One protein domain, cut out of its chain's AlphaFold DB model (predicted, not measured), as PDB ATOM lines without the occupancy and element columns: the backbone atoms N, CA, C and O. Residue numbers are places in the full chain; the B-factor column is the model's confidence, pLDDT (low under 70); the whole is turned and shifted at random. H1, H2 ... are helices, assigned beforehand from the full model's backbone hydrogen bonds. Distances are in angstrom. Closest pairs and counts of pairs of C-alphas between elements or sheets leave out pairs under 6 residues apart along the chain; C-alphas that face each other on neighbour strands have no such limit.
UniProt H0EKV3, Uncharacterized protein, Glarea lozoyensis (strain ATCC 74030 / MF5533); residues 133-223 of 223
ATOM      1  N   ASN A 133      -7.612  62.371  34.571       92.25
ATOM      2  CA  ASN A 133      -8.313  63.068  35.648       92.25
ATOM      3  C   ASN A 133      -8.972  62.132  36.671       92.25
ATOM      4  O   ASN A 133      -9.739  62.606  37.514       92.25
ATOM      5  N   LEU A 134      -8.665  60.832  36.632       95.50
ATOM      6  CA  LEU A 134      -9.118  59.881  37.644       95.50
ATOM      7  C   LEU A 134      -8.399  60.076  38.980       95.50
ATOM      8  O   LEU A 134      -7.268  60.557  39.065       95.50
ATOM      9  N   PHE A 135      -9.060  59.655  40.050       95.75
ATOM     10  CA  PHE A 135      -8.482  59.578  41.379       95.75
ATOM     11  C   PHE A 135      -7.923  58.176  41.601       95.75
ATOM     12  O   PHE A 135      -8.423  57.189  41.066       95.75
ATOM     13  N   GLY A 136      -6.920  58.052  42.475       94.81
ATOM     14  CA  GLY A 136      -6.232  56.773  42.673       94.81
ATOM     15  C   GLY A 136      -7.149  55.594  43.031       94.81
ATOM     16  O   GLY A 136      -6.839  54.459  42.693       94.81
ATOM     17  N   TRP A 137      -8.302  55.822  43.672       96.12
ATOM     18  CA  TRP A 137      -9.220  54.726  44.001       96.12
ATOM     19  C   TRP A 137     -10.052  54.219  42.811       96.12
ATOM     20  O   TRP A 137     -10.546  53.089  42.874       96.12
ATOM     21  N   ASP A 138     -10.165  54.999  41.731       97.50
ATOM     22  CA  ASP A 138     -10.917  54.633  40.530       97.50
ATOM     23  C   ASP A 138     -10.265  53.455  39.799       97.50
ATOM     24  O   ASP A 138     -10.966  52.543  39.357       97.50
ATOM     25  N   PHE A 139      -8.930  53.407  39.728       98.12
ATOM     26  CA  PHE A 139      -8.211  52.349  39.009       98.12
ATOM     27  C   PHE A 139      -8.447  50.958  39.605       98.12
ATOM     28  O   PHE A 139      -8.835  50.053  38.861       98.12
ATOM     29  N   PRO A 140      -8.335  50.743  40.932       98.19
ATOM     30  CA  PRO A 140      -8.683  49.446  41.499       98.19
ATOM     31  C   PRO A 140     -10.183  49.137  41.420       98.19
ATOM     32  O   PRO A 140     -10.556  47.971  41.299       98.19
ATOM     33  N   MET A 141     -11.059  50.152  41.417       97.94
ATOM     34  CA  MET A 141     -12.492  49.954  41.167       97.94
ATOM     35  C   MET A 141     -12.734  49.401  39.749       97.94
ATOM     36  O   MET A 141     -13.454  48.410  39.582       97.94
ATOM     37  N   LEU A 142     -12.093  50.002  38.739       98.69
ATOM     38  CA  LEU A 142     -12.101  49.543  37.348       98.69
ATOM     39  C   LEU A 142     -11.516  48.130  37.223       98.69
ATOM     40  O   LEU A 142     -12.085  47.288  36.524       98.69
ATOM     41  N   ALA A 143     -10.429  47.842  37.943       98.62
ATOM     42  CA  ALA A 143      -9.793  46.529  37.963       98.62
ATOM     43  C   ALA A 143     -10.716  45.439  38.516       98.62
ATOM     44  O   ALA A 143     -10.868  44.397  37.881       98.62
ATOM     45  N   MET A 144     -11.397  45.685  39.641       98.19
ATOM     46  CA  MET A 144     -12.363  44.733  40.200       98.19
ATOM     47  C   MET A 144     -13.515  44.452  39.229       98.19
ATOM     48  O   MET A 144     -13.898  43.298  39.052       98.19
ATOM     49  N   ASN A 145     -14.043  45.483  38.559       98.12
ATOM     50  CA  ASN A 145     -15.085  45.303  37.546       98.12
ATOM     51  C   ASN A 145     -14.586  44.453  36.364       98.12
ATOM     52  O   ASN A 145     -15.250  43.492  35.974       98.12
ATOM     53  N   ALA A 146     -13.404  44.767  35.829       98.50
ATOM     54  CA  ALA A 146     -12.811  44.032  34.716       98.50
ATOM     55  C   ALA A 146     -12.516  42.571  35.082       98.50
ATOM     56  O   ALA A 146     -12.896  41.672  34.332       98.50
ATOM     57  N   ALA A 147     -11.902  42.321  36.240       97.75
ATOM     58  CA  ALA A 147     -11.599  40.977  36.720       97.75
ATOM     59  C   ALA A 147     -12.876  40.142  36.882       97.75
ATOM     60  O   ALA A 147     -12.948  39.037  36.352       97.75
ATOM     61  N   ARG A 148     -13.924  40.706  37.499       96.56
ATOM     62  CA  ARG A 148     -15.221  40.029  37.672       96.56
ATOM     63  C   ARG A 148     -15.982  39.802  36.359       96.56
ATOM     64  O   ARG A 148     -16.878  38.967  36.290       96.56
ATOM     65  N   LEU A 149     -15.660  40.548  35.301       97.00
ATOM     66  CA  LEU A 149     -16.144  40.297  33.937       97.00
ATOM     67  C   LEU A 149     -15.297  39.251  33.184       97.00
ATOM     68  O   LEU A 149     -15.517  39.047  31.988       97.00
ATOM     69  N   GLY A 150     -14.310  38.630  33.837       96.88
ATOM     70  CA  GLY A 150     -13.372  37.692  33.214       96.88
ATOM     71  C   GLY A 150     -12.304  38.364  32.344       96.88
ATOM     72  O   GLY A 150     -11.704  37.719  31.490       96.88
ATOM     73  N   ARG A 151     -12.069  39.673  32.513       98.00
ATOM     74  CA  ARG A 151     -11.097  40.470  31.742       98.00
ATOM     75  C   ARG A 151      -9.823  40.719  32.558       98.00
ATOM     76  O   ARG A 151      -9.423  41.866  32.755       98.00
ATOM     77  N   SER A 152      -9.184  39.653  33.035       98.06
ATOM     78  CA  SER A 152      -8.037  39.710  33.958       98.06
ATOM     79  C   SER A 152      -6.864  40.551  33.446       98.06
ATOM     80  O   SER A 152      -6.300  41.345  34.195       98.06
ATOM     81  N   GLU A 153      -6.540  40.451  32.155       98.25
ATOM     82  CA  GLU A 153      -5.506  41.280  31.514       98.25
ATOM     83  C   GLU A 153      -5.816  42.777  31.623       98.25
ATOM     84  O   GLU A 153      -4.951  43.592  31.934       98.25
ATOM     85  N   GLN A 154      -7.079  43.156  31.407       98.62
ATOM     86  CA  GLN A 154      -7.503  44.547  31.529       98.62
ATOM     87  C   GLN A 154      -7.490  45.012  32.989       98.62
ATOM     88  O   GLN A 154      -7.148  46.162  33.253       98.62
ATOM     89  N   ALA A 155      -7.821  44.126  33.934       98.62
ATOM     90  CA  ALA A 155      -7.745  44.437  35.356       98.62
ATOM     91  C   ALA A 155      -6.316  44.801  35.779       98.62
ATOM     92  O   ALA A 155      -6.109  45.845  36.391       98.62
ATOM     93  N   ILE A 156      -5.324  43.998  35.376       98.38
ATOM     94  CA  ILE A 156      -3.910  44.294  35.639       98.38
ATOM     95  C   ILE A 156      -3.466  45.581  34.942       98.38
ATOM     96  O   ILE A 156      -2.768  46.380  35.558       98.38
ATOM     97  N   LYS A 157      -3.910  45.841  33.705       98.38
ATOM     98  CA  LYS A 157      -3.606  47.110  33.021       98.38
ATOM     99  C   LYS A 157      -4.081  48.332  33.800       98.38
ATOM    100  O   LYS A 157      -3.341  49.299  33.860       98.38
ATOM    101  N   TYR A 158      -5.265  48.288  34.415       98.69
ATOM    102  CA  TYR A 158      -5.727  49.390  35.263       98.69
ATOM    103  C   TYR A 158      -4.873  49.557  36.522       98.69
ATOM    104  O   TYR A 158      -4.555  50.680  36.893       98.69
ATOM    105  N   LEU A 159      -4.460  48.458  37.162       98.44
ATOM    106  CA  LEU A 159      -3.592  48.508  38.348       98.44
ATOM    107  C   LEU A 159      -2.151  48.947  38.042       98.44
ATOM    108  O   LEU A 159      -1.413  49.263  38.969       98.44
ATOM    109  N   LEU A 160      -1.750  48.937  36.770       97.56
ATOM    110  CA  LEU A 160      -0.437  49.370  36.285       97.56
ATOM    111  C   LEU A 160      -0.531  50.626  35.405       97.56
ATOM    112  O   LEU A 160       0.415  50.933  34.676       97.56
ATOM    113  N   ASP A 161      -1.674  51.314  35.416       97.69
ATOM    114  CA  ASP A 161      -1.859  52.530  34.634       97.69
ATOM    115  C   ASP A 161      -0.895  53.619  35.118       97.69
ATOM    116  O   ASP A 161      -0.668  53.775  36.316       97.69
ATOM    117  N   VAL A 162      -0.345  54.400  34.188       95.62
ATOM    118  CA  VAL A 162       0.611  55.476  34.503       95.62
ATOM    119  C   VAL A 162       0.002  56.563  35.395       95.62
ATOM    120  O   VAL A 162       0.724  57.259  36.101       95.62
ATOM    121  N   ASN A 163      -1.324  56.701  35.387       95.81
ATOM    122  CA  ASN A 163      -2.047  57.650  36.225       95.81
ATOM    123  C   ASN A 163      -2.364  57.086  37.626       95.81
ATOM    124  O   ASN A 163      -2.833  57.826  38.492       95.81
ATOM    125  N   PHE A 164      -2.086  55.800  37.877       97.00
ATOM    126  CA  PHE A 164      -2.191  55.159  39.188       97.00
ATOM    127  C   PHE A 164      -0.809  54.963  39.824       97.00
ATOM    128  O   PHE A 164      -0.326  53.845  40.006       97.00
ATOM    129  N   ASP A 165      -0.162  56.082  40.138       95.50
ATOM    130  CA  ASP A 165       1.256  56.107  40.493       95.50
ATOM    131  C   ASP A 165       1.523  56.118  42.011       95.50
ATOM    132  O   ASP A 165       0.693  56.533  42.833       95.50
ATOM    133  N   PHE A 166       2.722  55.675  42.380       96.94
ATOM    134  CA  PHE A 166       3.232  55.624  43.748       96.94
ATOM    135  C   PHE A 166       4.627  56.249  43.792       96.94
ATOM    136  O   PHE A 166       5.423  56.079  42.873       96.94
ATOM    137  N   ASP A 167       4.943  56.971  44.868       96.06
ATOM    138  CA  ASP A 167       6.262  57.589  45.012       96.06
ATOM    139  C   ASP A 167       7.375  56.567  45.325       96.06
ATOM    140  O   ASP A 167       7.150  55.360  45.449       96.06
ATOM    141  N   ASP A 168       8.610  57.054  45.456       96.31
ATOM    142  CA  ASP A 168       9.806  56.233  45.668       96.31
ATOM    143  C   ASP A 168       9.822  55.467  47.003       96.31
ATOM    144  O   ASP A 168      10.581  54.505  47.152       96.31
ATOM    145  N   VAL A 169       8.966  55.849  47.954       95.06
ATOM    146  CA  VAL A 169       8.755  55.136  49.220       95.06
ATOM    147  C   VAL A 169       7.445  54.337  49.243       95.06
ATOM    148  O   VAL A 169       7.098  53.760  50.277       95.06
ATOM    149  N   GLY A 170       6.743  54.247  48.109       93.94
ATOM    150  CA  GLY A 170       5.541  53.438  47.922       93.94
ATOM    151  C   GLY A 170       4.249  54.088  48.419       93.94
ATOM    152  O   GLY A 170       3.278  53.379  48.690       93.94
ATOM    153  N   MET A 171       4.208  55.413  48.575       96.81
ATOM    154  CA  MET A 171       2.985  56.125  48.943       96.81
ATOM    155  C   MET A 171       2.136  56.442  47.706       96.81
ATOM    156  O   MET A 171       2.676  56.898  46.701       96.81
ATOM    157  N   PRO A 172       0.802  56.260  47.769       96.69
ATOM    158  CA  PRO A 172      -0.076  56.549  46.638       96.69
ATOM    159  C   PRO A 172      -0.090  58.049  46.329       96.69
ATOM    160  O   PRO A 172      -0.393  58.872  47.206       96.69
ATOM    161  N   ILE A 173       0.204  58.402  45.080       96.56
ATOM    162  CA  ILE A 173       0.223  59.785  44.606       96.56
ATOM    163  C   ILE A 173      -1.217  60.260  44.368       96.56
ATOM    164  O   ILE A 173      -2.051  59.545  43.819       96.56
ATOM    165  N   GLY A 174      -1.535  61.482  44.801       92.69
ATOM    166  CA  GLY A 174      -2.875  62.070  44.649       92.69
ATOM    167  C   GLY A 174      -3.193  62.615  43.247       92.69
ATOM    168  O   GLY A 174      -4.283  63.140  43.007       92.69
ATOM    169  N   GLY A 175      -2.244  62.494  42.319       88.00
ATOM    170  CA  GLY A 175      -2.357  62.971  40.947       88.00
ATOM    171  C   GLY A 175      -2.559  64.493  40.865       88.00
ATOM    172  O   GLY A 175      -2.077  65.233  41.727       88.00
ATOM    173  N   PRO A 176      -3.279  64.985  39.841       85.19
ATOM    174  CA  PRO A 176      -3.574  66.410  39.690       85.19
ATOM    175  C   PRO A 176      -4.741  66.890  40.572       85.19
ATOM    176  O   PRO A 176      -5.006  68.091  40.635       85.19
ATOM    177  N   ARG A 177      -5.464  65.969  41.225       87.25
ATOM    178  CA  ARG A 177      -6.761  66.238  41.867       87.25
ATOM    179  C   ARG A 177      -6.661  66.456  43.376       87.25
ATOM    180  O   ARG A 177      -7.390  67.288  43.914       87.25
ATOM    181  N   VAL A 178      -5.788  65.717  44.068       92.38
ATOM    182  CA  VAL A 178      -5.705  65.715  45.540       92.38
ATOM    183  C   VAL A 178      -4.255  65.654  46.047       92.38
ATOM    184  O   VAL A 178      -3.364  65.238  45.314       92.38
ATOM    185  N   PRO A 179      -3.975  66.073  47.297       93.88
ATOM    186  CA  PRO A 179      -2.626  66.001  47.862       93.88
ATOM    187  C   PRO A 179      -2.112  64.565  48.068       93.88
ATOM    188  O   PRO A 179      -2.871  63.667  48.430       93.88
ATOM    189  N   THR A 180      -0.798  64.382  47.933       94.75
ATOM    190  CA  THR A 180      -0.070  63.146  48.286       94.75
ATOM    191  C   THR A 180       0.325  63.157  49.776       94.75
ATOM    192  O   THR A 180       0.796  64.196  50.252       94.75
ATOM    193  N   PRO A 181       0.191  62.039  50.528       95.88
ATOM    194  CA  PRO A 181      -0.297  60.723  50.098       95.88
ATOM    195  C   PRO A 181      -1.830  60.611  50.062       95.88
ATOM    196  O   PRO A 181      -2.517  61.055  50.984       95.88
ATOM    197  N   TYR A 182      -2.362  59.933  49.041       96.25
ATOM    198  CA  TYR A 182      -3.797  59.678  48.881       96.25
ATOM    199  C   TYR A 182      -4.160  58.211  49.165       96.25
ATOM    200  O   TYR A 182      -4.329  57.382  48.270       96.25
ATOM    201  N   PHE A 183      -4.303  57.882  50.452       96.94
ATOM    202  CA  PHE A 183      -4.531  56.511  50.937       96.94
ATOM    203  C   PHE A 183      -5.750  55.748  50.388       96.94
ATOM    204  O   PHE A 183      -5.714  54.510  50.440       96.94
ATOM    205  N   PRO A 184      -6.813  56.381  49.847       96.50
ATOM    206  CA  PRO A 184      -7.837  55.635  49.125       96.50
ATOM    207  C   PRO A 184      -7.264  54.782  47.988       96.50
ATOM    208  O   PRO A 184      -7.723  53.657  47.828       96.50
ATOM    209  N   GLY A 185      -6.224  55.247  47.281       95.94
ATOM    210  CA  GLY A 185      -5.579  54.490  46.201       95.94
ATOM    211  C   GLY A 185      -4.900  53.203  46.678       95.94
ATOM    212  O   GLY A 185      -5.171  52.122  46.162       95.94
ATOM    213  N   SER A 186      -4.067  53.272  47.722       96.38
ATOM    214  CA  SER A 186      -3.409  52.072  48.263       96.38
ATOM    215  C   SER A 186      -4.410  51.103  48.900       96.38
ATOM    216  O   SER A 186      -4.268  49.888  48.786       96.38
ATOM    217  N   SER A 187      -5.444  51.628  49.565       96.38
ATOM    218  CA  SER A 187      -6.465  50.803  50.222       96.38
ATOM    219  C   SER A 187      -7.320  50.049  49.204       96.38
ATOM    220  O   SER A 187      -7.604  48.866  49.392       96.38
ATOM    221  N   SER A 188      -7.709  50.708  48.110       96.56
ATOM    222  CA  SER A 188      -8.477  50.066  47.046       96.56
ATOM    223  C   SER A 188      -7.621  49.099  46.223       96.56
ATOM    224  O   SER A 188      -8.147  48.065  45.821       96.56
ATOM    225  N   LEU A 189      -6.314  49.347  46.047       97.94
ATOM    226  CA  LEU A 189      -5.386  48.377  45.447       97.94
ATOM    227  C   LEU A 189      -5.359  47.070  46.241       97.94
ATOM    228  O   LEU A 189      -5.540  46.000  45.664       97.94
ATOM    229  N   LEU A 190      -5.188  47.151  47.565       96.62
ATOM    230  CA  LEU A 190      -5.207  45.965  48.424       96.62
ATOM    231  C   LEU A 190      -6.535  45.209  48.310       96.62
ATOM    232  O   LEU A 190      -6.540  43.981  48.243       96.62
ATOM    233  N   MET A 191      -7.653  45.934  48.242       96.62
ATOM    234  CA  MET A 191      -8.968  45.326  48.049       96.62
ATOM    235  C   MET A 191      -9.094  44.643  46.682       96.62
ATOM    236  O   MET A 191      -9.552  43.506  46.622       96.62
ATOM    237  N   ALA A 192      -8.644  45.282  45.600       97.56
ATOM    238  CA  ALA A 192      -8.698  44.703  44.261       97.56
ATOM    239  C   ALA A 192      -7.854  43.430  44.153       97.56
ATOM    240  O   ALA A 192      -8.352  42.421  43.661       97.56
ATOM    241  N   ILE A 193      -6.626  43.439  44.682       97.25
ATOM    242  CA  ILE A 193      -5.763  42.251  44.717       97.25
ATOM    243  C   ILE A 193      -6.399  41.130  45.546       97.25
ATOM    244  O   ILE A 193      -6.410  39.981  45.106       97.25
ATOM    245  N   ALA A 194      -6.990  41.450  46.701       96.19
ATOM    246  CA  ALA A 194      -7.695  40.467  47.520       96.19
ATOM    247  C   ALA A 194      -8.882  39.835  46.773       96.19
ATOM    248  O   ALA A 194      -9.034  38.613  46.790       96.19
ATOM    249  N   CYS A 195      -9.688  40.642  46.077       96.56
ATOM    250  CA  CYS A 195     -10.803  40.135  45.279       96.56
ATOM    251  C   CYS A 195     -10.333  39.326  44.070       96.56
ATOM    252  O   CYS A 195     -10.920  38.294  43.771       96.56
ATOM    253  N   MET A 196      -9.251  39.730  43.404       97.25
ATOM    254  CA  MET A 196      -8.675  38.948  42.309       97.25
ATOM    255  C   MET A 196      -8.099  37.609  42.790       97.25
ATOM    256  O   MET A 196      -8.172  36.628  42.060       97.25
ATOM    257  N   ALA A 197      -7.560  37.535  44.010       96.81
ATOM    258  CA  ALA A 197      -7.048  36.292  44.587       96.81
ATOM    259  C   ALA A 197      -8.166  35.350  45.074       96.81
ATOM    260  O   ALA A 197      -8.117  34.145  44.824       96.81
ATOM    261  N   GLY A 198      -9.169  35.888  45.778       94.94
ATOM    262  CA  GLY A 198     -10.254  35.105  46.383       94.94
ATOM    263  C   GLY A 198     -11.454  34.841  45.464       94.94
ATOM    264  O   GLY A 198     -12.174  33.854  45.657       94.94
ATOM    265  N   GLY A 199     -11.669  35.700  44.469       94.81
ATOM    266  CA  GLY A 199     -12.856  35.745  43.618       94.81
ATOM    267  C   GLY A 199     -14.056  36.409  44.299       94.81
ATOM    268  O   GLY A 199     -13.918  37.076  45.327       94.81
ATOM    269  N   TRP A 200     -15.248  36.198  43.743       94.44
ATOM    270  CA  TRP A 200     -16.524  36.742  44.222       94.44
ATOM    271  C   TRP A 200     -17.520  35.645  44.617       94.44
ATOM    272  O   TRP A 200     -17.312  34.461  44.324       94.44
ATOM    273  N   ASP A 201     -18.630  35.996  45.279       88.44
ATOM    274  CA  ASP A 201     -19.696  35.018  45.510       88.44
ATOM    275  C   ASP A 201     -20.238  34.460  44.186       88.44
ATOM    276  O   ASP A 201     -20.650  35.189  43.283       88.44
ATOM    277  N   GLY A 202     -20.235  33.129  44.080       85.94
ATOM    278  CA  GLY A 202     -20.614  32.399  42.869       85.94
ATOM    279  C   GLY A 202     -19.487  32.212  41.849       85.94
ATOM    280  O   GLY A 202     -19.631  31.352  40.986       85.94
ATOM    281  N   ASP A 203     -18.370  32.927  41.991       89.75
ATOM    282  CA  ASP A 203     -17.228  32.889  41.069       89.75
ATOM    283  C   ASP A 203     -15.908  33.013  41.847       89.75
ATOM    284  O   ASP A 203     -15.273  34.063  41.919       89.75
ATOM    285  N   GLY A 204     -15.568  31.949  42.578       90.00
ATOM    286  CA  GLY A 204     -14.409  31.931  43.470       90.00
ATOM    287  C   GLY A 204     -13.109  31.542  42.766       90.00
ATOM    288  O   GLY A 204     -13.128  30.883  41.732       90.00
ATOM    289  N   GLY A 205     -11.983  31.841  43.409       89.06
ATOM    290  CA  GLY A 205     -10.652  31.475  42.924       89.06
ATOM    291  C   GLY A 205      -9.914  32.635  42.259       89.06
ATOM    292  O   GLY A 205     -10.345  33.784  42.313       89.06
ATOM    293  N   SER A 206      -8.770  32.313  41.659       93.25
ATOM    294  CA  SER A 206      -7.851  33.293  41.080       93.25
ATOM    295  C   SER A 206      -8.390  33.884  39.775       93.25
ATOM    296  O   SER A 206      -8.760  33.152  38.861       93.25
ATOM    297  N   HIS A 207      -8.378  35.211  39.688       96.38
ATOM    298  CA  HIS A 207      -8.753  36.012  38.520       96.38
ATOM    299  C   HIS A 207      -7.544  36.770  37.947       96.38
ATOM    300  O   HIS A 207      -7.695  37.829  37.337       96.38
ATOM    301  N   PHE A 208      -6.334  36.250  38.145       97.44
ATOM    302  CA  PHE A 208      -5.125  36.785  37.515       97.44
ATOM    303  C   PHE A 208      -5.011  36.336  36.047       97.44
ATOM    304  O   PHE A 208      -5.682  35.381  35.650       97.44
ATOM    305  N   PRO A 209      -4.222  37.037  35.211       97.31
ATOM    306  CA  PRO A 209      -4.066  36.661  33.811       97.31
ATOM    307  C   PRO A 209      -3.481  35.259  33.618       97.31
ATOM    308  O   PRO A 209      -2.735  34.748  34.456       97.31
ATOM    309  N   GLU A 210      -3.801  34.647  32.480       93.38
ATOM    310  CA  GLU A 210      -3.254  33.343  32.117       93.38
ATOM    311  C   GLU A 210      -1.719  33.410  32.023       93.38
ATOM    312  O   GLU A 210      -1.147  34.362  31.495       93.38
ATOM    313  N   GLY A 211      -1.036  32.395  32.558       93.06
ATOM    314  CA  GLY A 211       0.429  32.322  32.571       93.06
ATOM    315  C   GLY A 211       1.105  33.018  33.755       93.06
ATOM    316  O   GLY A 211       2.318  32.879  33.909       93.06
ATOM    317  N   TRP A 212       0.356  33.717  34.613       95.06
ATOM    318  CA  TRP A 212       0.877  34.187  35.894       95.06
ATOM    319  C   TRP A 212       0.917  33.038  36.904       95.06
ATOM    320  O   TRP A 212      -0.092  32.372  37.138       95.06
ATOM    321  N   ASP A 213       2.077  32.830  37.525       94.12
ATOM    322  CA  ASP A 213       2.241  31.895  38.639       94.12
ATOM    323  C   ASP A 213       1.909  32.622  39.949       94.12
ATOM    324  O   ASP A 213       2.717  33.396  40.467       94.12
ATOM    325  N   VAL A 214       0.668  32.468  40.418       92.69
ATOM    326  CA  VAL A 214       0.141  33.195  41.581       92.69
ATOM    327  C   VAL A 214      -0.146  32.236  42.722       92.69
ATOM    328  O   VAL A 214      -1.072  31.426  42.658       92.69
ATOM    329  N   GLU A 215       0.586  32.413  43.816       93.25
ATOM    330  CA  GLU A 215       0.295  31.786  45.099       93.25
ATOM    331  C   GLU A 215      -0.401  32.794  46.017       93.25
ATOM    332  O   GLU A 215       0.041  33.931  46.181       93.25
ATOM    333  N   SER A 216      -1.518  32.389  46.615       92.88
ATOM    334  CA  SER A 216      -2.248  33.220  47.571       92.88
ATOM    335  C   SER A 216      -2.915  32.355  48.637       92.88
ATOM    336  O   SER A 216      -3.359  31.239  48.366       92.88
ATOM    337  N   GLU A 217      -2.983  32.867  49.864       93.06
ATOM    338  CA  GLU A 217      -3.616  32.194  50.996       93.06
ATOM    339  C   GLU A 217      -4.401  33.187  51.855       93.06
ATOM    340  O   GLU A 217      -4.155  34.391  51.831       93.06
ATOM    341  N   GLY A 218      -5.373  32.688  52.620       91.19
ATOM    342  CA  GLY A 218      -6.113  33.497  53.595       91.19
ATOM    343  C   GLY A 218      -7.096  34.523  53.014       91.19
ATOM    344  O   GLY A 218      -7.746  35.225  53.791       91.19
ATOM    345  N   PHE A 219      -7.253  34.600  51.689       90.31
ATOM    346  CA  PHE A 219      -8.240  35.470  51.049       90.31
ATOM    347  C   PHE A 219      -9.626  34.827  51.019       90.31
ATOM    348  O   PHE A 219      -9.805  33.671  50.637       90.31
ATOM    349  N   TRP A 220     -10.620  35.615  51.417       85.94
ATOM    350  CA  TRP A 220     -12.029  35.260  51.313       85.94
ATOM    351  C   TRP A 220     -12.603  35.833  50.021       85.94
ATOM    352  O   TRP A 220     -12.081  36.810  49.484       85.94
ATOM    353  N   ARG A 221     -13.696  35.239  49.540       88.38
ATOM    354  CA  ARG A 221     -14.441  35.784  48.403       88.38
ATOM    355  C   ARG A 221     -14.950  37.181  48.737       88.38
ATOM    356  O   ARG A 221     -15.439  37.421  49.843       88.38
ATOM    357  N   CYS A 222     -14.839  38.082  47.774       87.69
ATOM    358  CA  CYS A 222     -15.434  39.400  47.850       87.69
ATOM    359  C   CYS A 222     -16.926  39.335  47.526       87.69
ATOM    360  O   CYS A 222     -17.290  38.893  46.444       87.69
ATOM    361  N   LEU A 223     -17.733  39.898  48.430       72.88
ATOM    362  CA  LEU A 223     -19.156  40.236  48.260       72.88
ATOM    363  C   LEU A 223     -20.101  39.084  47.926       72.88
ATOM    364  O   LEU A 223     -20.060  38.598  46.773       72.88
TER     365      LEU A 223
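AT A GLANCE: This is residues 133 to 223 of the 223 residues of an uncharacterized protein of Glarea lozoyensis (strain ATCC 74030 / MF5533) (UniProt H0EKV3). What shape? It has little regular structure: helices H1, H2 and H3 lie side by side, with residues 160 to 182 and 199 to 223 at opposite ends. What parts? Of 91 printed residues these helices hold 35, with no named strand: all helix. It is compact, radius of gyration of the C-alphas 13.3 A, spanning 38 by 25 by 23 A.

HOW THE PARTS SIT: What comes first? H1, residues 138 to 148, touches H2, residues 152 to 159, as a hairpin, closest at C-alphas 143 and 155, 3.9 A. What follows? H3, residues 183 to 198, 22.6 A long, touches H1, the same way at a shallow tilt of 9 degrees, closest at C-alphas 140 and 189, 5.3 A. Each helix has every O i to N i+4 pair within hydrogen-bond range.

IN THESE COORDINATES: Where does H1 begin? C-alpha 138 is at (-10.917, 54.633, 40.530). Where does H3 end? C-alpha 198 is at (-10.254, 35.105, 46.383).

THE WHOLE: Which link is long? H2 to H3 is long. Any cut? The printed part has no cut; no printed residue's pLDDT is under 70.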